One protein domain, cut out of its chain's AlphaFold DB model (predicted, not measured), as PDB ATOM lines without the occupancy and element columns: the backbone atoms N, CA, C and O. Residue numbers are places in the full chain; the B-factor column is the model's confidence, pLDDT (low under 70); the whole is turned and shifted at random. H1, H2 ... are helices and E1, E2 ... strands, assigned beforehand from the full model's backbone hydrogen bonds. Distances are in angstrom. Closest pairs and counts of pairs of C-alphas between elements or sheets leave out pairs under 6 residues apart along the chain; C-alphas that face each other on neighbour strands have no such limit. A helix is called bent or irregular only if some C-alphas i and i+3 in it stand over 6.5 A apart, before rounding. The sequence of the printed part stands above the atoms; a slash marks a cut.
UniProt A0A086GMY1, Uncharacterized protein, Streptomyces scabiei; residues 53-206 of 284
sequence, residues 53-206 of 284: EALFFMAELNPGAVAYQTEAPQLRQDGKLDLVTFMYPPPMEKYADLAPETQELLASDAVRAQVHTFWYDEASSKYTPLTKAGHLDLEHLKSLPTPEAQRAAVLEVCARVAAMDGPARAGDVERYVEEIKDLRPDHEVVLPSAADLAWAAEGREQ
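What this domain is: This is residues 53 to 206 of the 284 residues of an uncharacterized protein of Streptomyces scabiei (UniProt A0A086GMY1). A tiny parallel pair of strands, E1 and E2, lies at one edge of a helical body built round the long helix H8, with the short helix H5 between the pair and H8. H9 folds back beside H8 as a long helical hairpin, while H4 and H6 pack on different stretches of H8 and H10 crosses near its last residues. The printed part has 154 residues with ten named helices and two named strands, in the order E1 H1 H2 E2 H3 H4 H5 H6 H7 H8 H9 H10, and the class is mostly helix. It is compact, with a radius of gyration of the C-alphas of 14.7 A and spans of 44 by 35 by 33 A.

Where its parts are: E1 is residues 54 to 56, 6.6 A long, from C-alpha 54 at (-3.566, -89.433, -88.353), and E2 is residues 84 to 86, 6.8 A. H1 is residues 66 to 75, 12.7 A, and H2 residues 80 to 83. H3 is residues 92 to 95, H4 100 to 107, H5 109 to 112, H6 129 to 133 and H7 138 to 143. H8, residues 147 to 165, measures 27.2 A from C-alpha 147 at (10.042, -62.264, -90.711). H9, residues 167 to 183, measures 24.8 A. H10, residues 194 to 205, measures 16.6 A and ends at C-alpha 205 (17.346, -101.226, -87.397). H1 is only just irregular, with C-alphas 69 and 72 6.8 A apart, and H9 is irregular, with C-alphas 168 and 171 7.7 A apart.

How they stand to each other: E1 and E2 are parallel at 26 degrees, with N 56 and O 85 2.9 A apart, within hydrogen-bond range. E1, H1, H2 and E2 form a strand-helix-strand unit, two parallel neighbour strands with helices between, and its crossover is right-handed. H2 and H5 only just touch, with 3 pairs of C-alphas within 8 A, closest Leu 81 and Ala 110 at 5.7 A. H8, the hub, touches five helices. H8 and H9 are a helical hairpin at a shallow tilt of 15 degrees, opposite ways, closest C-alphas Ala 159 and Val 173, 4.8 A. H4 touches residues 147 to 154 of H8, closest C-alphas Thr 102 and Arg 151, 5.4 A. Every O i to N i+4 pair is within hydrogen-bond range in H4, H6, H7 and H8; H9 has 11 of 13, H10 7 of 8, and H1 2 of 6 beside 3 of 7 O i to N i+3 pairs, while H2, H3 and H5 are too short for an O i to N i+4 pair.

The domain as a whole: The C-alphas farthest apart, those of Pro 145 and Gln 206, are 44.1 A apart. The printed part has no cut. The link from H5 to H6, residues 113 to 128, is long. Residues 203 to 206 are under pLDDT 70.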
ATOM      1  N   GLU A  53      -5.432 -90.989 -92.500       89.19
ATOM      2  CA  GLU A  53      -5.481 -89.816 -91.628       89.19
ATOM      3  C   GLU A  53      -4.936 -90.196 -90.253       89.19
ATOM      4  O   GLU A  53      -5.256 -91.263 -89.715       89.19
ATOM      5  N   ALA A  54      -4.112 -89.318 -89.691       91.75
ATOM      6  CA  ALA A  54      -3.566 -89.433 -88.353       91.75
ATOM      7  C   ALA A  54      -3.992 -88.222 -87.520       91.75
ATOM      8  O   ALA A  54      -3.512 -87.107 -87.717       91.75
ATOM      9  N   LEU A  55      -4.892 -88.458 -86.566       92.88
ATOM     10  CA  LEU A  55      -5.452 -87.410 -85.718       92.88
ATOM     11  C   LEU A  55      -4.698 -87.302 -84.392       92.88
ATOM     12  O   LEU A  55      -4.758 -88.207 -83.555       92.88
ATOM     13  N   PHE A  56      -4.064 -86.156 -84.155       93.00
ATOM     14  CA  PHE A  56      -3.494 -85.813 -82.857       93.00
ATOM     15  C   PHE A  56      -4.457 -84.930 -82.057       93.00
ATOM     16  O   PHE A  56      -4.728 -83.779 -82.397       93.00
ATOM     17  N   PHE A  57      -4.953 -85.454 -80.935       92.31
ATOM     18  CA  PHE A  57      -5.815 -84.725 -79.996       92.31
ATOM     19  C   PHE A  57      -4.995 -83.857 -79.035       92.31
ATOM     20  O   PHE A  57      -4.977 -84.065 -77.824       92.31
ATOM     21  N   MET A  58      -4.260 -82.903 -79.599       92.88
ATOM     22  CA  MET A  58      -3.427 -81.949 -78.872       92.88
ATOM     23  C   MET A  58      -3.179 -80.710 -79.729       92.88
ATOM     24  O   MET A  58      -3.458 -80.712 -80.924       92.88
ATOM     25  N   ALA A  59      -2.680 -79.638 -79.114       92.19
ATOM     26  CA  ALA A  59      -2.281 -78.429 -79.838       92.19
ATOM     27  C   ALA A  59      -0.824 -78.507 -80.333       92.19
ATOM     28  O   ALA A  59      -0.451 -77.842 -81.294       92.19
ATOM     29  N   GLU A  60      -0.003 -79.317 -79.673       93.94
ATOM     30  CA  GLU A  60       1.433 -79.432 -79.903       93.94
ATOM     31  C   GLU A  60       1.896 -80.797 -79.381       93.94
ATOM     32  O   GLU A  60       1.398 -81.256 -78.346       93.94
ATOM     33  N   LEU A  61       2.832 -81.449 -80.073       93.06
ATOM     34  CA  LEU A  61       3.370 -82.734 -79.636       93.06
ATOM     35  C   LEU A  61       4.362 -82.541 -78.483       93.06
ATOM     36  O   LEU A  61       5.384 -81.873 -78.617       93.06
ATOM     37  N   ASN A  62       4.078 -83.165 -77.339       91.75
ATOM     38  CA  ASN A  62       5.002 -83.173 -76.209       91.75
ATOM     39  C   ASN A  62       6.173 -84.129 -76.496       91.75
ATOM     40  O   ASN A  62       5.922 -85.326 -76.678       91.75
ATOM     41  N   PRO A  63       7.437 -83.669 -76.451       92.06
ATOM     42  CA  PRO A  63       8.582 -84.518 -76.750       92.06
ATOM     43  C   PRO A  63       8.776 -85.670 -75.759       92.06
ATOM     44  O   PRO A  63       9.443 -86.642 -76.074       92.06
ATOM     45  N   GLY A  64       8.178 -85.626 -74.569       86.00
ATOM     46  CA  GLY A  64       8.200 -86.742 -73.621       86.00
ATOM     47  C   GLY A  64       7.158 -87.837 -73.885       86.00
ATOM     48  O   GLY A  64       7.086 -88.782 -73.099       86.00
ATOM     49  N   ALA A  65       6.311 -87.700 -74.912       86.62
ATOM     50  CA  ALA A  65       5.226 -88.633 -75.207       86.62
ATOM     51  C   ALA A  65       5.591 -89.632 -76.317       86.62
ATOM     52  O   ALA A  65       6.327 -89.306 -77.250       86.62
ATOM     53  N   VAL A  66       4.983 -90.823 -76.263       86.94
ATOM     54  CA  VAL A  66       5.100 -91.864 -77.305       86.94
ATOM     55  C   VAL A  66       4.652 -91.334 -78.671       86.94
ATOM     56  O   VAL A  66       5.296 -91.611 -79.681       86.94
ATOM     57  N   ALA A  67       3.624 -90.480 -78.694       89.88
ATOM     58  CA  ALA A  67       3.163 -89.814 -79.909       89.88
ATOM     59  C   ALA A  67       4.294 -89.061 -80.634       89.88
ATOM     60  O   ALA A  67       4.404 -89.148 -81.850       89.88
ATOM     61  N   TYR A  68       5.175 -88.365 -79.904       91.75
ATOM     62  CA  TYR A  68       6.291 -87.629 -80.504       91.75
ATOM     63  C   TYR A  68       7.510 -88.513 -80.785       91.75
ATOM     64  O   TYR A  68       8.114 -88.405 -81.847       91.75
ATOM     65  N   GLN A  69       7.887 -89.370 -79.832       88.38
ATOM     66  CA  GLN A  69       9.128 -90.152 -79.909       88.38
ATOM     67  C   GLN A  69       9.020 -91.379 -80.816       88.38
ATOM     68  O   GLN A  69      10.031 -91.884 -81.294       88.38
ATOM     69  N   THR A  70       7.808 -91.892 -81.024       88.06
ATOM     70  CA  THR A  70       7.597 -93.201 -81.650       88.06
ATOM     71  C   THR A  70       6.633 -93.133 -82.825       88.06
ATOM     72  O   THR A  70       6.967 -93.636 -83.893       88.06
ATOM     73  N   GLU A  71       5.470 -92.498 -82.665       91.50
ATOM     74  CA  GLU A  71       4.424 -92.502 -83.701       91.50
ATOM     75  C   GLU A  71       4.695 -91.469 -84.800       91.50
ATOM     76  O   GLU A  71       4.752 -91.814 -85.981       91.50
ATOM     77  N   ALA A  72       4.926 -90.209 -84.424       93.25
ATOM     78  CA  ALA A  72       5.153 -89.126 -85.372       93.25
ATOM     79  C   ALA A  72       6.325 -89.399 -86.338       93.25
ATOM     80  O   ALA A  72       6.129 -89.192 -87.531       93.25
ATOM     81  N   PRO A  73       7.484 -89.957 -85.927       93.19
ATOM     82  CA  PRO A  73       8.547 -90.315 -86.862       93.19
ATOM     83  C   PRO A  73       8.109 -91.267 -87.975       93.19
ATOM     84  O   PRO A  73       8.670 -91.183 -89.057       93.19
ATOM     85  N   GLN A  74       7.126 -92.149 -87.740       91.50
ATOM     86  CA  GLN A  74       6.576 -93.034 -88.779       91.50
ATOM     87  C   GLN A  74       5.593 -92.296 -89.694       91.50
ATOM     88  O   GLN A  74       5.566 -92.527 -90.899       91.50
ATOM     89  N   LEU A  75       4.811 -91.373 -89.128       92.69
ATOM     90  CA  LEU A  75       3.834 -90.551 -89.853       92.69
ATOM     91  C   LEU A  75       4.471 -89.412 -90.653       92.69
ATOM     92  O   LEU A  75       3.811 -88.800 -91.484       92.69
ATOM     93  N   ARG A  76       5.747 -89.113 -90.416       93.50
ATOM     94  CA  ARG A  76       6.496 -88.127 -91.197       93.50
ATOM     95  C   ARG A  76       7.239 -88.732 -92.383       93.50
ATOM     96  O   ARG A  76       7.690 -87.951 -93.212       93.50
ATOM     97  N   GLN A  77       7.355 -90.061 -92.483       88.00
ATOM     98  CA  GLN A  77       8.002 -90.760 -93.608       88.00
ATOM     99  C   GLN A  77       7.138 -90.759 -94.868       88.00
ATOM    100  O   GLN A  77       5.939 -90.513 -94.795       88.00
ATOM    101  N   ASP A  78       7.740 -91.103 -96.010       82.12
ATOM    102  CA  ASP A  78       7.042 -91.524 -97.236       82.12
ATOM    103  C   ASP A  78       5.926 -90.574 -97.711       82.12
ATOM    104  O   ASP A  78       4.900 -91.005 -98.233       82.12
ATOM    105  N   GLY A  79       6.096 -89.264 -97.499       79.56
ATOM    106  CA  GLY A  79       5.095 -88.254 -97.863       79.56
ATOM    107  C   GLY A  79       3.832 -88.256 -96.992       79.56
ATOM    108  O   GLY A  79       2.872 -87.567 -97.313       79.56
ATOM    109  N   LYS A  80       3.822 -88.987 -95.871       86.94
ATOM    110  CA  LYS A  80       2.672 -89.093 -94.958       86.94
ATOM    111  C   LYS A  80       2.455 -87.863 -94.073       86.94
ATOM    112  O   LYS A  80       1.464 -87.809 -93.350       86.94
ATOM    113  N   LEU A  81       3.345 -86.871 -94.133       89.50
ATOM    114  CA  LEU A  81       3.261 -85.665 -93.307       89.50
ATOM    115  C   LEU A  81       1.918 -84.935 -93.483       89.50
ATOM    116  O   LEU A  81       1.361 -84.445 -92.506       89.50
ATOM    117  N   ASP A  82       1.379 -84.935 -94.704       88.75
ATOM    118  CA  ASP A  82       0.101 -84.294 -95.037       88.75
ATOM    119  C   ASP A  82      -1.124 -85.077 -94.529       88.75
ATOM    120  O   ASP A  82      -2.241 -84.565 -94.559       88.75
ATOM    121  N   LEU A  83      -0.935 -86.307 -94.038       89.38
ATOM    122  CA  LEU A  83      -1.994 -87.101 -93.407       89.38
ATOM    123  C   LEU A  83      -2.201 -86.720 -91.936       89.38
ATOM    124  O   LEU A  83      -3.150 -87.186 -91.302       89.38
ATOM    125  N   VAL A  84      -1.286 -85.938 -91.359       94.81
ATOM    126  CA  VAL A  84      -1.338 -85.541 -89.955       94.81
ATOM    127  C   VAL A  84      -2.280 -84.358 -89.792       94.81
ATOM    128  O   VAL A  84      -2.125 -83.332 -90.446       94.81
ATOM    129  N   THR A  85      -3.232 -84.480 -88.872       95.44
ATOM    130  CA  THR A  85      -4.142 -83.393 -88.500       95.44
ATOM    131  C   THR A  85      -4.179 -83.224 -86.991       95.44
ATOM    132  O   THR A  85      -4.321 -84.188 -86.232       95.44
ATOM    133  N   PHE A  86      -4.065 -81.980 -86.532       96.19
ATOM    134  CA  PHE A  86      -4.176 -81.650 -85.116       96.19
ATOM    135  C   PHE A  86      -5.580 -81.145 -84.801       96.19
ATOM    136  O   PHE A  86      -6.035 -80.122 -85.307       96.19
ATOM    137  N   MET A  87      -6.257 -81.834 -83.887       96.38
ATOM    138  CA  MET A  87      -7.656 -81.544 -83.570       96.38
ATOM    139  C   MET A  87      -7.839 -80.298 -82.704       96.38
ATOM    140  O   MET A  87      -8.943 -79.758 -82.638       96.38
ATOM    141  N   TYR A  88      -6.795 -79.858 -81.996       96.19
ATOM    142  CA  TYR A  88      -6.842 -78.618 -81.222       96.19
ATOM    143  C   TYR A  88      -6.157 -77.498 -81.998       96.19
ATOM    144  O   TYR A  88      -5.164 -77.756 -82.689       96.19
ATOM    145  N   PRO A  89      -6.652 -76.254 -81.874       96.00
ATOM    146  CA  PRO A  89      -6.041 -75.125 -82.552       96.00
ATOM    147  C   PRO A  89      -4.573 -74.967 -82.130       96.00
ATOM    148  O   PRO A  89      -4.214 -75.331 -81.001       96.00
ATOM    149  N   PRO A  90      -3.719 -74.419 -83.011       95.31
ATOM    150  CA  PRO A  90      -2.361 -74.059 -82.635       95.31
ATOM    151  C   PRO A  90      -2.387 -73.082 -81.450       95.31
ATOM    152  O   PRO A  90      -3.320 -72.278 -81.327       95.31
ATOM    153  N   PRO A  91      -1.384 -73.124 -80.559       93.75
ATOM    154  CA  PRO A  91      -1.339 -72.274 -79.375       93.75
ATOM    155  C   PRO A  91      -0.926 -70.836 -79.742       93.75
ATOM    156  O   PRO A  91       0.143 -70.377 -79.348       93.75
ATOM    157  N   MET A  92      -1.775 -70.119 -80.489       94.81
ATOM    158  CA  MET A  92      -1.477 -68.802 -81.079       94.81
ATOM    159  C   MET A  92      -1.035 -67.753 -80.056       94.81
ATOM    160  O   MET A  92      -0.238 -66.880 -80.378       94.81
ATOM    161  N   GLU A  93      -1.482 -67.867 -78.805       94.88
ATOM    162  CA  GLU A  93      -1.036 -67.000 -77.709       94.88
ATOM    163  C   GLU A  93       0.485 -67.068 -77.484       94.88
ATOM    164  O   GLU A  93       1.099 -66.053 -77.166       94.88
ATOM    165  N   LYS A  94       1.122 -68.228 -77.712       93.94
ATOM    166  CA  LYS A  94       2.589 -68.373 -77.646       93.94
ATOM    167  C   LYS A  94       3.309 -67.631 -78.776       93.94
ATOM    168  O   LYS A  94       4.492 -67.323 -78.644       93.94
ATOM    169  N   TYR A  95       2.616 -67.401 -79.888       95.25
ATOM    170  CA  TYR A  95       3.166 -66.872 -81.136       95.25
ATOM    171  C   TYR A  95       2.798 -65.405 -81.374       95.25
ATOM    172  O   TYR A  95       3.187 -64.855 -82.397       95.25
ATOM    173  N   ALA A  96       2.067 -64.772 -80.450       94.06
ATOM    174  CA  ALA A  96       1.472 -63.450 -80.639       94.06
ATOM    175  C   ALA A  96       2.485 -62.353 -81.022       94.06
ATOM    176  O   ALA A  96       2.141 -61.446 -81.777       94.06
ATOM    177  N   ASP A  97       3.728 -62.469 -80.548       94.50
ATOM    178  CA  ASP A  97       4.807 -61.506 -80.809       94.50
ATOM    179  C   ASP A  97       5.638 -61.828 -82.071       94.50
ATOM    180  O   ASP A  97       6.623 -61.148 -82.358       94.50
ATOM    181  N   LEU A  98       5.289 -62.882 -82.815       97.44
ATOM    182  CA  LEU A  98       5.972 -63.276 -84.052       97.44
ATOM    183  C   LEU A  98       5.348 -62.595 -85.274       97.44
ATOM    184  O   LEU A  98       4.192 -62.170 -85.241       97.44
ATOM    185  N   ALA A  99       6.088 -62.543 -86.384       97.75
ATOM    186  CA  ALA A  99       5.545 -62.055 -87.650       97.75
ATOM    187  C   ALA A  99       4.355 -62.926 -88.120       97.75
ATOM    188  O   ALA A  99       4.412 -64.148 -87.941       97.75
ATOM    189  N   PRO A 100       3.297 -62.353 -88.728       97.31
ATOM    190  CA  PRO A 100       2.108 -63.102 -89.149       97.31
ATOM    191  C   PRO A 100       2.412 -64.321 -90.028       97.31
ATOM    192  O   PRO A 100       1.833 -65.383 -89.826       97.31
ATOM    193  N   GLU A 101       3.373 -64.204 -90.942       96.44
ATOM    194  CA  GLU A 101       3.791 -65.279 -91.845       96.44
ATOM    195  C   GLU A 101       4.488 -66.424 -91.086       96.44
ATOM    196  O   GLU A 101       4.382 -67.593 -91.459       96.44
ATOM    197  N   THR A 102       5.181 -66.107 -89.987       97.88
ATOM    198  CA  THR A 102       5.751 -67.103 -89.067       97.88
ATOM    199  C   THR A 102       4.648 -67.782 -88.258       97.88
ATOM    200  O   THR A 102       4.694 -68.994 -88.053       97.88
ATOM    201  N   GLN A 103       3.644 -67.022 -87.806       97.81
ATOM    202  CA  GLN A 103       2.496 -67.577 -87.087       97.81
ATOM    203  C   GLN A 103       1.698 -68.543 -87.973       97.81
ATOM    204  O   GLN A 103       1.350 -69.631 -87.525       97.81
ATOM    205  N   GLU A 104       1.453 -68.176 -89.235       97.25
ATOM    206  CA  GLU A 104       0.785 -69.031 -90.223       97.25
ATOM    207  C   GLU A 104       1.583 -70.313 -90.488       97.25
ATOM    208  O   GLU A 104       1.021 -71.409 -90.475       97.25
ATOM    209  N   LEU A 105       2.909 -70.202 -90.633       97.62
ATOM    210  CA  LEU A 105       3.780 -71.366 -90.787       97.62
ATOM    211  C   LEU A 105       3.685 -72.313 -89.579       97.62
ATOM    212  O   LEU A 105       3.540 -73.518 -89.760       97.62
ATOM    213  N   LEU A 106       3.721 -71.783 -88.352       97.56
ATOM    214  CA  LEU A 106       3.591 -72.568 -87.116       97.56
ATOM    215  C   LEU A 106       2.172 -73.102 -86.871       97.56
ATOM    216  O   LEU A 106       1.998 -74.029 -86.081       97.56
ATOM    217  N   ALA A 107       1.162 -72.540 -87.533       96.69
ATOM    218  CA  ALA A 107      -0.208 -73.038 -87.497       96.69
ATOM    219  C   ALA A 107      -0.421 -74.264 -88.402       96.69
ATOM    220  O   ALA A 107      -1.373 -75.010 -88.182       96.69
ATOM    221  N   SER A 108       0.460 -74.495 -89.383       96.06
ATOM    222  CA  SER A 108       0.395 -75.652 -90.279       96.06
ATOM    223  C   SER A 108       0.606 -76.968 -89.528       96.06
ATOM    224  O   SER A 108       1.607 -77.146 -88.831       96.06
ATOM    225  N   ASP A 109      -0.288 -77.934 -89.732       96.31
ATOM    226  CA  ASP A 109      -0.194 -79.256 -89.103       96.31
ATOM    227  C   ASP A 109       1.083 -80.009 -89.500       96.31
ATOM    228  O   ASP A 109       1.717 -80.639 -88.652       96.31
ATOM    229  N   ALA A 110       1.541 -79.842 -90.742       94.50
ATOM    230  CA  ALA A 110       2.800 -80.403 -91.223       94.50
ATOM    231  C   ALA A 110       4.014 -79.868 -90.440       94.50
ATOM    232  O   ALA A 110       4.948 -80.612 -90.132       94.50
ATOM    233  N   VAL A 111       4.015 -78.581 -90.079       96.50
ATOM    234  CA  VAL A 111       5.078 -77.982 -89.253       96.50
ATOM    235  C   VAL A 111       4.924 -78.415 -87.797       96.50
ATOM    236  O   VAL A 111       5.895 -78.850 -87.182       96.50
ATOM    237  N   ARG A 112       3.701 -78.397 -87.256       96.56
ATOM    238  CA  ARG A 112       3.394 -78.817 -85.873       96.56
ATOM    239  C   ARG A 112       3.717 -80.287 -85.599       96.56
ATOM    240  O   ARG A 112       4.012 -80.645 -84.464       96.56
ATOM    241  N   ALA A 113       3.702 -81.136 -86.624       96.12
ATOM    242  CA  ALA A 113       4.128 -82.532 -86.532       96.12
ATOM    243  C   ALA A 113       5.648 -82.693 -86.323       96.12
ATOM    244  O   ALA A 113       6.106 -83.773 -85.939       96.12
ATOM    245  N   GLN A 114       6.429 -81.647 -86.596       96.69
ATOM    246  CA  GLN A 114       7.892 -81.642 -86.531       96.69
ATOM    247  C   GLN A 114       8.401 -80.831 -85.335       96.69
ATOM    248  O   GLN A 114       9.291 -81.284 -84.612       96.69
ATOM    249  N   VAL A 115       7.829 -79.647 -85.114       97.25
ATOM    250  CA  VAL A 115       8.335 -78.672 -84.143       97.25
ATOM    251  C   VAL A 115       7.646 -78.778 -82.786       97.25
ATOM    252  O   VAL A 115       6.459 -79.084 -82.687       97.25
ATOM    253  N   HIS A 116       8.380 -78.434 -81.732       97.06
ATOM    254  CA  HIS A 116       7.825 -78.201 -80.408       97.06
ATOM    255  C   HIS A 116       8.555 -77.066 -79.679       97.06
ATOM    256  O   HIS A 116       9.735 -76.814 -79.882       97.06
ATOM    257  N   THR A 117       7.866 -76.406 -78.761       96.81
ATOM    258  CA  THR A 117       8.339 -75.300 -77.922       96.81
ATOM    259  C   THR A 117       8.538 -75.730 -76.468       96.81
ATOM    260  O   THR A 117       8.815 -74.895 -75.608       96.81
ATOM    261  N   PHE A 118       8.326 -77.009 -76.140       95.12
ATOM    262  CA  PHE A 118       8.605 -77.526 -74.799       95.12
ATOM    263  C   PHE A 118      10.100 -77.435 -74.485       95.12
ATOM    264  O   PHE A 118      10.934 -77.847 -75.293       95.12
ATOM    265  N   TRP A 119      10.411 -76.932 -73.289       93.00
ATOM    266  CA  TRP A 119      11.752 -76.986 -72.713       93.00
ATOM    267  C   TRP A 119      12.228 -78.436 -72.571       93.00
ATOM    268  O   TRP A 119      11.433 -79.326 -72.249       93.00
ATOM    269  N   TYR A 120      13.528 -78.662 -72.749       92.31
ATOM    270  CA  TYR A 120      14.169 -79.950 -72.519       92.31
ATOM    271  C   TYR A 120      15.480 -79.787 -71.745       92.31
ATOM    272  O   TYR A 120      16.089 -78.724 -71.728       92.31
ATOM    273  N   ASP A 121      15.902 -80.871 -71.100       92.50
ATOM    274  CA  ASP A 121      17.172 -80.978 -70.385       92.50
ATOM    275  C   ASP A 121      17.900 -82.213 -70.916       92.50
ATOM    276  O   ASP A 121      17.352 -83.312 -70.836       92.50
ATOM    277  N   GLU A 122      19.102 -82.044 -71.471       93.50
ATOM    278  CA  GLU A 122      19.904 -83.153 -72.014       93.50
ATOM    279  C   GLU A 122      20.333 -84.155 -70.927       93.50
ATOM    280  O   GLU A 122      20.595 -85.317 -71.231       93.50
ATOM    281  N   ALA A 123      20.352 -83.748 -69.652       92.50
ATOM    282  CA  ALA A 123      20.617 -84.645 -68.526       92.50
ATOM    283  C   ALA A 123      19.381 -85.456 -68.089       92.50
ATOM    284  O   ALA A 123      19.486 -86.355 -67.249       92.50
ATOM    285  N   SER A 124      18.199 -85.151 -68.631       88.19
ATOM    286  CA  SER A 124      16.962 -85.861 -68.315       88.19
ATOM    287  C   SER A 124      16.987 -87.287 -68.854       88.19
ATOM    288  O   SER A 124      17.321 -87.527 -70.009       88.19
ATOM    289  N   SER A 125      16.475 -88.242 -68.077       82.19
ATOM    290  CA  SER A 125      16.295 -89.624 -68.543       82.19
ATOM    291  C   SER A 125      15.263 -89.769 -69.673       82.19
ATOM    292  O   SER A 125      15.115 -90.850 -70.231       82.19
ATOM    293  N   LYS A 126      14.492 -88.712 -69.964       80.25
ATOM    294  CA  LYS A 126      13.514 -88.660 -71.064       80.25
ATOM    295  C   LYS A 126      14.058 -87.955 -72.305       80.25
ATOM    296  O   LYS A 126      13.333 -87.806 -73.286       80.25
ATOM    297  N   TYR A 127      15.285 -87.449 -72.233       89.75
ATOM    298  CA  TYR A 127      15.927 -86.798 -73.356       89.75
ATOM    299  C   TYR A 127      16.210 -87.801 -74.471       89.75
ATOM    300  O   TYR A 127      16.627 -88.932 -74.226       89.75
ATOM    301  N   THR A 128      16.017 -87.344 -75.701       92.12
ATOM    302  CA  THR A 128      16.500 -88.013 -76.902       92.12
ATOM    303  C   THR A 128      17.073 -86.953 -77.843       92.12
ATOM    304  O   THR A 128      16.627 -85.801 -77.805       92.12
ATOM    305  N   PRO A 129      18.011 -87.311 -78.731       95.38
ATOM    306  CA  PRO A 129      18.455 -86.420 -79.799       95.38
ATOM    307  C   PRO A 129      17.304 -85.839 -80.637       95.38
ATOM    308  O   PRO A 129      17.365 -84.682 -81.049       95.38
ATOM    309  N   LEU A 130      16.210 -86.592 -80.824       95.56
ATOM    310  CA  LEU A 130      15.018 -86.099 -81.522       95.56
ATOM    311  C   LEU A 130      14.342 -84.933 -80.779       95.56
ATOM    312  O   LEU A 130      13.961 -83.957 -81.418       95.56
ATOM    313  N   THR A 131      14.268 -84.983 -79.442       95.62
ATOM    314  CA  THR A 131      13.777 -83.864 -78.612       95.62
ATOM    315  C   THR A 131      14.575 -82.584 -78.855       95.62
ATOM    316  O   THR A 131      14.021 -81.493 -78.886       95.62
ATOM    317  N   LYS A 132      15.892 -82.688 -79.040       96.44
ATOM    318  CA  LYS A 132      16.711 -81.521 -79.387       96.44
ATOM    319  C   LYS A 132      16.451 -81.055 -80.816       96.44
ATOM    320  O   LYS A 132      16.308 -79.859 -81.049       96.44
ATOM    321  N   ALA A 133      16.386 -81.989 -81.763       97.50
ATOM    322  CA  ALA A 133      16.216 -81.685 -83.179       97.50
ATOM    323  C   ALA A 133      14.929 -80.893 -83.460       97.50
ATOM    324  O   ALA A 133      14.984 -79.912 -84.203       97.50
ATOM    325  N   GLY A 134      13.811 -81.284 -82.838       97.56
ATOM    326  CA  GLY A 134      12.509 -80.636 -83.016       97.56
ATOM    327  C   GLY A 134      12.225 -79.451 -82.095       97.56
ATOM    328  O   GLY A 134      11.142 -78.873 -82.192       97.56
ATOM    329  N   HIS A 135      13.157 -79.059 -81.224       98.06
ATOM    330  CA  HIS A 135      12.952 -77.902 -80.360       98.06
ATOM    331  C   HIS A 135      13.075 -76.584 -81.138       98.06
ATOM    332  O   HIS A 135      14.080 -76.319 -81.806       98.06
ATOM    333  N   LEU A 136      12.062 -75.736 -80.982       97.94
ATOM    334  CA  LEU A 136      12.014 -74.353 -81.432       97.94
ATOM    335  C   LEU A 136      12.057 -73.423 -80.212       97.94
ATOM    336  O   LEU A 136      11.085 -73.317 -79.459       97.94
ATOM    337  N   ASP A 137      13.181 -72.729 -80.048       96.81
ATOM    338  CA  ASP A 137      13.349 -71.701 -79.021       96.81
ATOM    339  C   ASP A 137      12.592 -70.429 -79.433       96.81
ATOM    340  O   ASP A 137      13.002 -69.700 -80.341       96.81
ATOM    341  N   LEU A 138      11.468 -70.167 -78.761       96.94
ATOM    342  CA  LEU A 138      10.626 -69.005 -79.046       96.94
ATOM    343  C   LEU A 138      11.297 -67.678 -78.681       96.94
ATOM    344  O   LEU A 138      11.007 -66.675 -79.326       96.94
ATOM    345  N   GLU A 139      12.176 -67.645 -77.682       96.50
ATOM    346  CA  GLU A 139      12.868 -66.411 -77.298       96.50
ATOM    347  C   GLU A 139      13.937 -66.063 -78.333       96.50
ATOM    348  O   GLU A 139      14.023 -64.915 -78.779       96.50
ATOM    349  N   HIS A 140      14.677 -67.068 -78.813       96.38
ATOM    350  CA  HIS A 140      15.561 -66.880 -79.958       96.38
ATOM    351  C   HIS A 140      14.776 -66.434 -81.197       96.38
ATOM    352  O   HIS A 140      15.147 -65.442 -81.823       96.38
ATOM    353  N   LEU A 141      13.668 -67.108 -81.519       97.50
ATOM    354  CA  LEU A 141      12.848 -66.788 -82.686       97.50
ATOM    355  C   LEU A 141      12.350 -65.334 -82.657       97.50
ATOM    356  O   LEU A 141      12.491 -64.622 -83.648       97.50
ATOM    357  N   LYS A 142      11.847 -64.858 -81.509       96.81
ATOM    358  CA  LYS A 142      11.417 -63.459 -81.317       96.81
ATOM    359  C   LYS A 142      12.558 -62.453 -81.472       96.81
ATOM    360  O   LYS A 142      12.321 -61.328 -81.894       96.81
ATOM    361  N   SER A 143      13.786 -62.840 -81.123       96.75
ATOM    362  CA  SER A 143      14.959 -61.961 -81.223       96.75
ATOM    363  C   SER A 143      15.434 -61.720 -82.660       96.75
ATOM    364  O   SER A 143      16.236 -60.813 -82.897       96.75
ATOM    365  N   LEU A 144      14.963 -62.519 -83.625       96.94
ATOM    366  CA  LEU A 144      15.380 -62.398 -85.016       96.94
ATOM    367  C   LEU A 144      14.796 -61.128 -85.658       96.94
ATOM    368  O   LEU A 144      13.614 -60.833 -85.482       96.94
ATOM    369  N   PRO A 145      15.606 -60.378 -86.430       93.31
ATOM    370  CA  PRO A 145      15.271 -59.013 -86.835       93.31
ATOM    371  C   PRO A 145      14.233 -58.917 -87.959       93.31
ATOM    372  O   PRO A 145      13.703 -57.830 -88.182       93.31
ATOM    373  N   THR A 146      13.963 -60.004 -88.692       97.00
ATOM    374  CA  THR A 146      13.044 -59.996 -89.841       97.00
ATOM    375  C   THR A 146      12.123 -61.222 -89.862       97.00
ATOM    376  O   THR A 146      12.500 -62.280 -89.344       97.00
ATOM    377  N   PRO A 147      10.930 -61.120 -90.485       97.62
ATOM    378  CA  PRO A 147      10.042 -62.264 -90.711       97.62
ATOM    379  C   PRO A 147      10.714 -63.413 -91.471       97.62
ATOM    380  O   PRO A 147      10.534 -64.577 -91.123       97.62
ATOM    381  N   GLU A 148      11.543 -63.109 -92.473       98.12
ATOM    382  CA  GLU A 148      12.285 -64.109 -93.248       98.12
ATOM    383  C   GLU A 148      13.254 -64.877 -92.353       98.12
ATOM    384  O   GLU A 148      13.351 -66.102 -92.450       98.12
ATOM    385  N   ALA A 149      13.920 -64.177 -91.427       98.06
ATOM    386  CA  ALA A 149      14.813 -64.814 -90.479       98.06
ATOM    387  C   ALA A 149      14.056 -65.746 -89.524       98.06
ATOM    388  O   ALA A 149      14.525 -66.853 -89.253       98.06
ATOM    389  N   GLN A 150      12.867 -65.336 -89.069       98.31
ATOM    390  CA  GLN A 150      11.989 -66.176 -88.254       98.31
ATOM    391  C   GLN A 150      11.522 -67.424 -89.011       98.31
ATOM    392  O   GLN A 150      11.678 -68.538 -88.509       98.31
ATOM    393  N   ARG A 151      11.010 -67.270 -90.240       98.31
ATOM    394  CA  ARG A 151      10.601 -68.405 -91.083       98.31
ATOM    395  C   ARG A 151      11.756 -69.378 -91.303       98.31
ATOM    396  O   ARG A 151      11.584 -70.573 -91.091       98.31
ATOM    397  N   ALA A 152      12.940 -68.873 -91.643       98.25
ATOM    398  CA  ALA A 152      14.135 -69.692 -91.822       98.25
ATOM    399  C   ALA A 152      14.499 -70.495 -90.560       98.25
ATOM    400  O   ALA A 152      14.824 -71.673 -90.661       98.25
ATOM    401  N   ALA A 153      14.385 -69.905 -89.366       98.44
ATOM    402  CA  ALA A 153      14.639 -70.621 -88.114       98.44
ATOM    403  C   ALA A 153      13.628 -71.755 -87.856       98.44
ATOM    404  O   ALA A 153      14.017 -72.817 -87.375       98.44
ATOM    405  N   VAL A 154      12.350 -71.573 -88.215       98.62
ATOM    406  CA  VAL A 154      11.340 -72.648 -88.150       98.62
ATOM    407  C   VAL A 154      11.659 -73.757 -89.156       98.62
ATOM    408  O   VAL A 154      11.644 -74.934 -88.797       98.62
ATOM    409  N   LEU A 155      11.997 -73.400 -90.399       98.50
ATOM    410  CA  LEU A 155      12.369 -74.369 -91.436       98.50
ATOM    411  C   LEU A 155      13.636 -75.147 -91.075       98.50
ATOM    412  O   LEU A 155      13.734 -76.328 -91.397       98.50
ATOM    413  N   GLU A 156      14.580 -74.531 -90.362       98.69
ATOM    414  CA  GLU A 156      15.775 -75.223 -89.883       98.69
ATOM    415  C   GLU A 156      15.427 -76.326 -88.875       98.69
ATOM    416  O   GLU A 156      15.990 -77.417 -88.946       98.69
ATOM    417  N   VAL A 157      14.451 -76.101 -87.985       98.62
ATOM    418  CA  VAL A 157      13.928 -77.160 -87.101       98.62
ATOM    419  C   VAL A 157      13.343 -78.304 -87.934       98.62
ATOM    420  O   VAL A 157      13.660 -79.468 -87.686       98.62
ATOM    421  N   CYS A 158      12.538 -77.992 -88.954       98.25
ATOM    422  CA  CYS A 158      11.987 -79.002 -89.863       98.25
ATOM    423  C   CYS A 158      13.096 -79.779 -90.592       98.25
ATOM    424  O   CYS A 158      13.029 -81.001 -90.673       98.25
ATOM    425  N   ALA A 159      14.158 -79.106 -91.048       98.31
ATOM    426  CA  ALA A 159      15.317 -79.747 -91.669       98.31
ATOM    427  C   ALA A 159      16.039 -80.694 -90.699       98.31
ATOM    428  O   ALA A 159      16.388 -81.815 -91.077       98.31
ATOM    429  N   ARG A 160      16.214 -80.289 -89.431       98.44
ATOM    430  CA  ARG A 160      16.790 -81.154 -88.392       98.44
ATOM    431  C   ARG A 160      15.940 -82.398 -88.154       98.44
ATOM    432  O   ARG A 160      16.485 -83.498 -88.127       98.44
ATOM    433  N   VAL A 161      14.625 -82.244 -88.007       97.69
ATOM    434  CA  VAL A 161      13.705 -83.372 -87.784       97.69
ATOM    435  C   VAL A 161      13.669 -84.303 -88.993       97.69
ATOM    436  O   VAL A 161      13.814 -85.509 -88.825       97.69
ATOM    437  N   ALA A 162      13.577 -83.759 -90.207       96.56
ATOM    438  CA  ALA A 162      13.628 -84.531 -91.446       96.56
ATOM    439  C   ALA A 162      14.935 -85.340 -91.569       96.56
ATOM    440  O   ALA A 162      14.903 -86.513 -91.940       96.56
ATOM    441  N   ALA A 163      16.080 -84.762 -91.187       96.69
ATOM    442  CA  ALA A 163      17.356 -85.477 -91.171       96.69
ATOM    443  C   ALA A 163      17.362 -86.644 -90.163       96.69
ATOM    444  O   ALA A 163      17.871 -87.725 -90.474       96.69
ATOM    445  N   MET A 164      16.763 -86.456 -88.981       95.69
ATOM    446  CA  MET A 164      16.602 -87.520 -87.979       95.69
ATOM    447  C   MET A 164      15.666 -88.629 -88.474       95.69
ATOM    448  O   MET A 164      15.966 -89.815 -88.319       95.69
ATOM    449  N   ASP A 165      14.563 -88.257 -89.122       93.00
ATOM    450  CA  ASP A 165      13.561 -89.179 -89.661       93.00
ATOM    451  C   ASP A 165      14.155 -90.123 -90.720       93.00
ATOM    452  O   ASP A 165      13.792 -91.302 -90.757       93.00
ATOM    453  N   GLY A 166      15.159 -89.677 -91.483       91.00
ATOM    454  CA  GLY A 166      16.053 -90.553 -92.243       91.00
ATOM    455  C   GLY A 166      16.045 -90.368 -93.756       91.00
ATOM    456  O   GLY A 166      15.541 -89.372 -94.269       91.00
ATOM    457  N   PRO A 167      16.606 -91.339 -94.505       89.88
ATOM    458  CA  PRO A 167      16.859 -91.185 -95.939       89.88
ATOM    459  C   PRO A 167      15.613 -90.918 -96.790       89.88
ATOM    460  O   PRO A 167      15.714 -90.216 -97.792       89.88
ATOM    461  N   ALA A 168      14.437 -91.414 -96.388       89.94
ATOM    462  CA  ALA A 168      13.180 -91.152 -97.098       89.94
ATOM    463  C   ALA A 168      12.796 -89.659 -97.105       89.94
ATOM    464  O   ALA A 168      12.046 -89.218 -97.972       89.94
ATOM    465  N   ARG A 169      13.350 -88.868 -96.177       93.19
ATOM    466  CA  ARG A 169      13.168 -87.415 -96.063       93.19
ATOM    467  C   ARG A 169      14.334 -86.591 -96.613       93.19
ATOM    468  O   ARG A 169      14.307 -85.370 -96.487       93.19
ATOM    469  N   ALA A 170      15.342 -87.207 -97.237       93.12
ATOM    470  CA  ALA A 170      16.537 -86.492 -97.698       93.12
ATOM    471  C   ALA A 170      16.209 -85.332 -98.659       93.12
ATOM    472  O   ALA A 170      16.746 -84.238 -98.501       93.12
ATOM    473  N   GLY A 171      15.262 -85.535 -99.582       94.19
ATOM    474  CA  GLY A 171      14.821 -84.480-100.501       94.19
ATOM    475  C   GLY A 171      14.160 -83.289 -99.797       94.19
ATOM    476  O   GLY A 171      14.284 -82.155-100.254       94.19
ATOM    477  N   ASP A 172      13.507 -83.505 -98.652       95.38
ATOM    478  CA  ASP A 172      12.970 -82.401 -97.858       95.38
ATOM    479  C   ASP A 172      14.048 -81.652 -97.091       95.38
ATOM    480  O   ASP A 172      13.952 -80.436 -96.975       95.38
ATOM    481  N   VAL A 173      15.076 -82.346 -96.595       97.00
ATOM    482  CA  VAL A 173      16.234 -81.685 -95.978       97.00
ATOM    483  C   VAL A 173      16.880 -80.744 -96.990       97.00
ATOM    484  O   VAL A 173      17.081 -79.576 -96.678       97.00
ATOM    485  N   GLU A 174      17.139 -81.221 -98.210       97.38
ATOM    486  CA  GLU A 174      17.678 -80.395 -99.296       97.38
ATOM    487  C   GLU A 174      16.767 -79.200 -99.591       97.38
ATOM    488  O   GLU A 174      17.225 -78.061 -99.584       97.38
ATOM    489  N   ARG A 175      15.461 -79.439 -99.761       97.25
ATOM    490  CA  ARG A 175      14.479 -78.378-100.018       97.25
ATOM    491  C   ARG A 175      14.458 -77.316 -98.917       97.25
ATOM    492  O   ARG A 175      14.476 -76.130 -99.230       97.25
ATOM    493  N   TYR A 176      14.423 -77.722 -97.646       97.81
ATOM    494  CA  TYR A 176      14.438 -76.785 -96.525       97.81
ATOM    495  C   TYR A 176      15.755 -76.015 -96.456       97.81
ATOM    496  O   TYR A 176      15.730 -74.808 -96.256       97.81
ATOM    497  N   VAL A 177      16.896 -76.682 -96.649       98.25
ATOM    498  CA  VAL A 177      18.218 -76.038 -96.644       98.25
ATOM    499  C   VAL A 177      18.321 -74.976 -97.738       98.25
ATOM    500  O   VAL A 177      18.821 -73.887 -97.464       98.25
ATOM    501  N   GLU A 178      17.842 -75.258 -98.949       98.19
ATOM    502  CA  GLU A 178      17.847 -74.273-100.034       98.19
ATOM    503  C   GLU A 178      16.904 -73.094 -99.737       98.19
ATOM    504  O   GLU A 178      17.334 -71.948 -99.837       98.19
ATOM    505  N   GLU A 179      15.680 -73.338 -99.245       98.19
ATOM    506  CA  GLU A 179      14.770 -72.247 -98.846       98.19
ATOM    507  C   GLU A 179      15.364 -71.393 -97.708       98.19
ATOM    508  O   GLU A 179      15.242 -70.168 -97.709       98.19
ATOM    509  N   ILE A 180      16.059 -72.008 -96.746       98.12
ATOM    510  CA  ILE A 180      16.740 -71.280 -95.667       98.12
ATOM    511  C   ILE A 180      17.855 -70.392 -96.225       98.12
ATOM    512  O   ILE A 180      17.972 -69.251 -95.783       98.12
ATOM    513  N   LYS A 181      18.654 -70.876 -97.183       97.88
ATOM    514  CA  LYS A 181      19.711 -70.072 -97.823       97.88
ATOM    515  C   LYS A 181      19.134 -68.914 -98.628       97.88
ATOM    516  O   LYS A 181      19.709 -67.832 -98.602       97.88
ATOM    517  N   ASP A 182      17.993 -69.101 -99.284       97.94
ATOM    518  CA  ASP A 182      17.313 -68.012 -99.991       97.94
ATOM    519  C   ASP A 182      16.813 -66.929 -99.018       97.94
ATOM    520  O   ASP A 182      16.940 -65.734 -99.287       97.94
ATOM    521  N   LEU A 183      16.285 -67.335 -97.857       97.25
ATOM    522  CA  LEU A 183      15.792 -66.421 -96.819       97.25
ATOM    523  C   LEU A 183      16.920 -65.781 -95.991       97.25
ATOM    524  O   LEU A 183      16.773 -64.660 -95.503       97.25
ATOM    525  N   ARG A 184      18.033 -66.495 -95.793       96.44
ATOM    526  CA  ARG A 184      19.196 -66.075 -94.998       96.44
ATOM    527  C   ARG A 184      20.512 -66.538 -95.656       96.44
ATOM    528  O   ARG A 184      21.140 -67.470 -95.156       96.44
ATOM    529  N   PRO A 185      20.988 -65.850 -96.712       94.06
ATOM    530  CA  PRO A 185      22.164 -66.282 -97.480       94.06
ATOM    531  C   PRO A 185      23.460 -66.390 -96.671       94.06
ATOM    532  O   PRO A 185      24.294 -67.249 -96.946       94.06
ATOM    533  N   ASP A 186      23.620 -65.536 -95.658       93.62
ATOM    534  CA  ASP A 186      24.814 -65.492 -94.806       93.62
ATOM    535  C   ASP A 186      24.725 -66.424 -93.581       93.62
ATOM    536  O   ASP A 186      25.623 -66.435 -92.739       93.62
ATOM    537  N   HIS A 187      23.626 -67.172 -93.428       95.06
ATOM    538  CA  HIS A 187      23.412 -68.067 -92.291       95.06
ATOM    539  C   HIS A 187      23.876 -69.489 -92.609       95.06
ATOM    540  O   HIS A 187      23.470 -70.089 -93.603       95.06
ATOM    541  N   GLU A 188      24.699 -70.051 -91.728       95.75
ATOM    542  CA  GLU A 188      25.094 -71.454 -91.807       95.75
ATOM    543  C   GLU A 188      24.005 -72.337 -91.187       95.75
ATOM    544  O   GLU A 188      23.717 -72.245 -89.994       95.75
ATOM    545  N   VAL A 189      23.395 -73.197 -92.007       95.94
ATOM    546  CA  VAL A 189      22.338 -74.112 -91.561       95.94
ATOM    547  C   VAL A 189      22.923 -75.194 -90.655       95.94
ATOM    548  O   VAL A 189      23.811 -75.943 -91.065       95.94
ATOM    549  N   VAL A 190      22.383 -75.323 -89.442       95.81
ATOM    550  CA  VAL A 190      22.850 -76.306 -88.458       95.81
ATOM    551  C   VAL A 190      21.970 -77.556 -88.485       95.81
ATOM    552  O   VAL A 190      20.824 -77.553 -88.034       95.81
ATOM    553  N   LEU A 191      22.537 -78.657 -88.982       97.06
ATOM    554  CA  LEU A 191      21.919 -79.985 -88.968       97.06
ATOM    555  C   LEU A 191      22.386 -80.821 -87.757       97.06
ATOM    556  O   LEU A 191      23.392 -80.478 -87.129       97.06
ATOM    557  N   PRO A 192      21.673 -81.911 -87.399       97.44
ATOM    558  CA  PRO A 192      22.056 -82.780 -86.288       97.44
ATOM    559  C   PRO A 192      23.452 -83.381 -86.478       97.44
ATOM    560  O   PRO A 192      23.914 -83.588 -87.603       97.44
ATOM    561  N   SER A 193      24.128 -83.683 -85.369       96.81
ATOM    562  CA  SER A 193      25.477 -84.249 -85.419       96.81
ATOM    563  C   SER A 193      25.471 -85.685 -85.956       96.81
ATOM    564  O   SER A 193      24.456 -86.380 -85.920       96.81
ATOM    565  N   ALA A 194      26.631 -86.189 -86.389       95.12
ATOM    566  CA  ALA A 194      26.757 -87.586 -86.813       95.12
ATOM    567  C   ALA A 194      26.356 -88.585 -85.707       95.12
ATOM    568  O   ALA A 194      25.818 -89.645 -86.013       95.12
ATOM    569  N   ALA A 195      26.582 -88.237 -84.435       95.12
ATOM    570  CA  ALA A 195      26.156 -89.050 -83.299       95.12
ATOM    571  C   ALA A 195      24.624 -89.075 -83.155       95.12
ATOM    572  O   ALA A 195      24.051 -90.141 -82.943       95.12
ATOM    573  N   ASP A 196      23.958 -87.932 -83.344       95.12
ATOM    574  CA  ASP A 196      22.492 -87.842 -83.303       95.12
ATOM    575  C   ASP A 196      21.854 -88.631 -84.456       95.12
ATOM    576  O   ASP A 196      20.894 -89.377 -84.262       95.12
ATOM    577  N   LEU A 197      22.427 -88.524 -85.658       95.06
ATOM    578  CA  LEU A 197      21.965 -89.268 -86.831       95.06
ATOM    579  C   LEU A 197      22.186 -90.781 -86.680       95.06
ATOM    580  O   LEU A 197      21.335 -91.566 -87.104       95.06
ATOM    581  N   ALA A 198      23.296 -91.198 -86.062       92.94
ATOM    582  CA  ALA A 198      23.551 -92.601 -85.744       92.94
ATOM    583  C   ALA A 198      22.524 -93.144 -84.740       92.94
ATOM    584  O   ALA A 198      21.929 -94.190 -84.992       92.94
ATOM    585  N   TRP A 199      22.221 -92.389 -83.676       92.25
ATOM    586  CA  TRP A 199      21.158 -92.735 -82.725       92.25
ATOM    587  C   TRP A 199      19.805 -92.928 -83.425       92.25
ATOM    588  O   TRP A 199      19.086 -93.895 -83.167       92.25
ATOM    589  N   ALA A 200      19.469 -92.046 -84.370       89.62
ATOM    590  CA  ALA A 200      18.228 -92.155 -85.131       89.62
ATOM    591  C   ALA A 200      18.192 -93.406 -86.030       89.62
ATOM    592  O   ALA A 200      17.134 -94.003 -86.233       89.62
ATOM    593  N   ALA A 201      19.343 -93.822 -86.572       87.62
ATOM    594  CA  ALA A 201      19.458 -95.031 -87.380       87.62
ATOM    595  C   ALA A 201      19.275 -96.315 -86.554       87.62
ATOM    596  O   ALA A 201      18.569 -97.216 -87.004       87.62
ATOM    597  N   GLU A 202      19.812 -96.373 -85.333       82.56
ATOM    598  CA  GLU A 202      19.669 -97.532 -84.435       82.56
ATOM    599  C   GLU A 202      18.196 -97.846 -84.110       82.56
ATOM    600  O   GLU A 202      17.784 -99.007 -84.103       82.56
ATOM    601  N   GLY A 203      17.360 -96.818 -83.920       69.50
ATOM    602  CA  GLY A 203      15.916 -96.987 -83.694       69.50
ATOM    603  C   GLY A 203      15.144 -97.557 -84.898       69.50
ATOM    604  O   GLY A 203      14.034 -98.091 -84.742       69.50
ATOM    605  N   ARG A 204      15.723 -97.475 -86.105       66.62
ATOM    606  CA  ARG A 204      15.163 -98.046 -87.341       66.62
ATOM    607  C   ARG A 204      15.565 -99.506 -87.544       66.62
ATOM    608  O   ARG A 204      14.736-100.274 -88.019       66.62
ATOM    609  N   GLU A 205      16.784 -99.885 -87.163       53.53
ATOM    610  CA  GLU A 205      17.346-101.226 -87.397       53.53
ATOM    611  C   GLU A 205      16.863-102.314 -86.425       53.53
ATOM    612  O   GLU A 205      17.188-103.488 -86.615       53.53
ATOM    613  N   GLN A 206      16.058-101.984 -85.406       48.03
ATOM    614  CA  GLN A 206      15.431-103.032 -84.597       48.03
ATOM    615  C   GLN A 206      14.568-103.933 -85.498       48.03
ATOM    616  O   GLN A 206      13.695-103.418 -86.203       48.03
TER     617      GLN A 206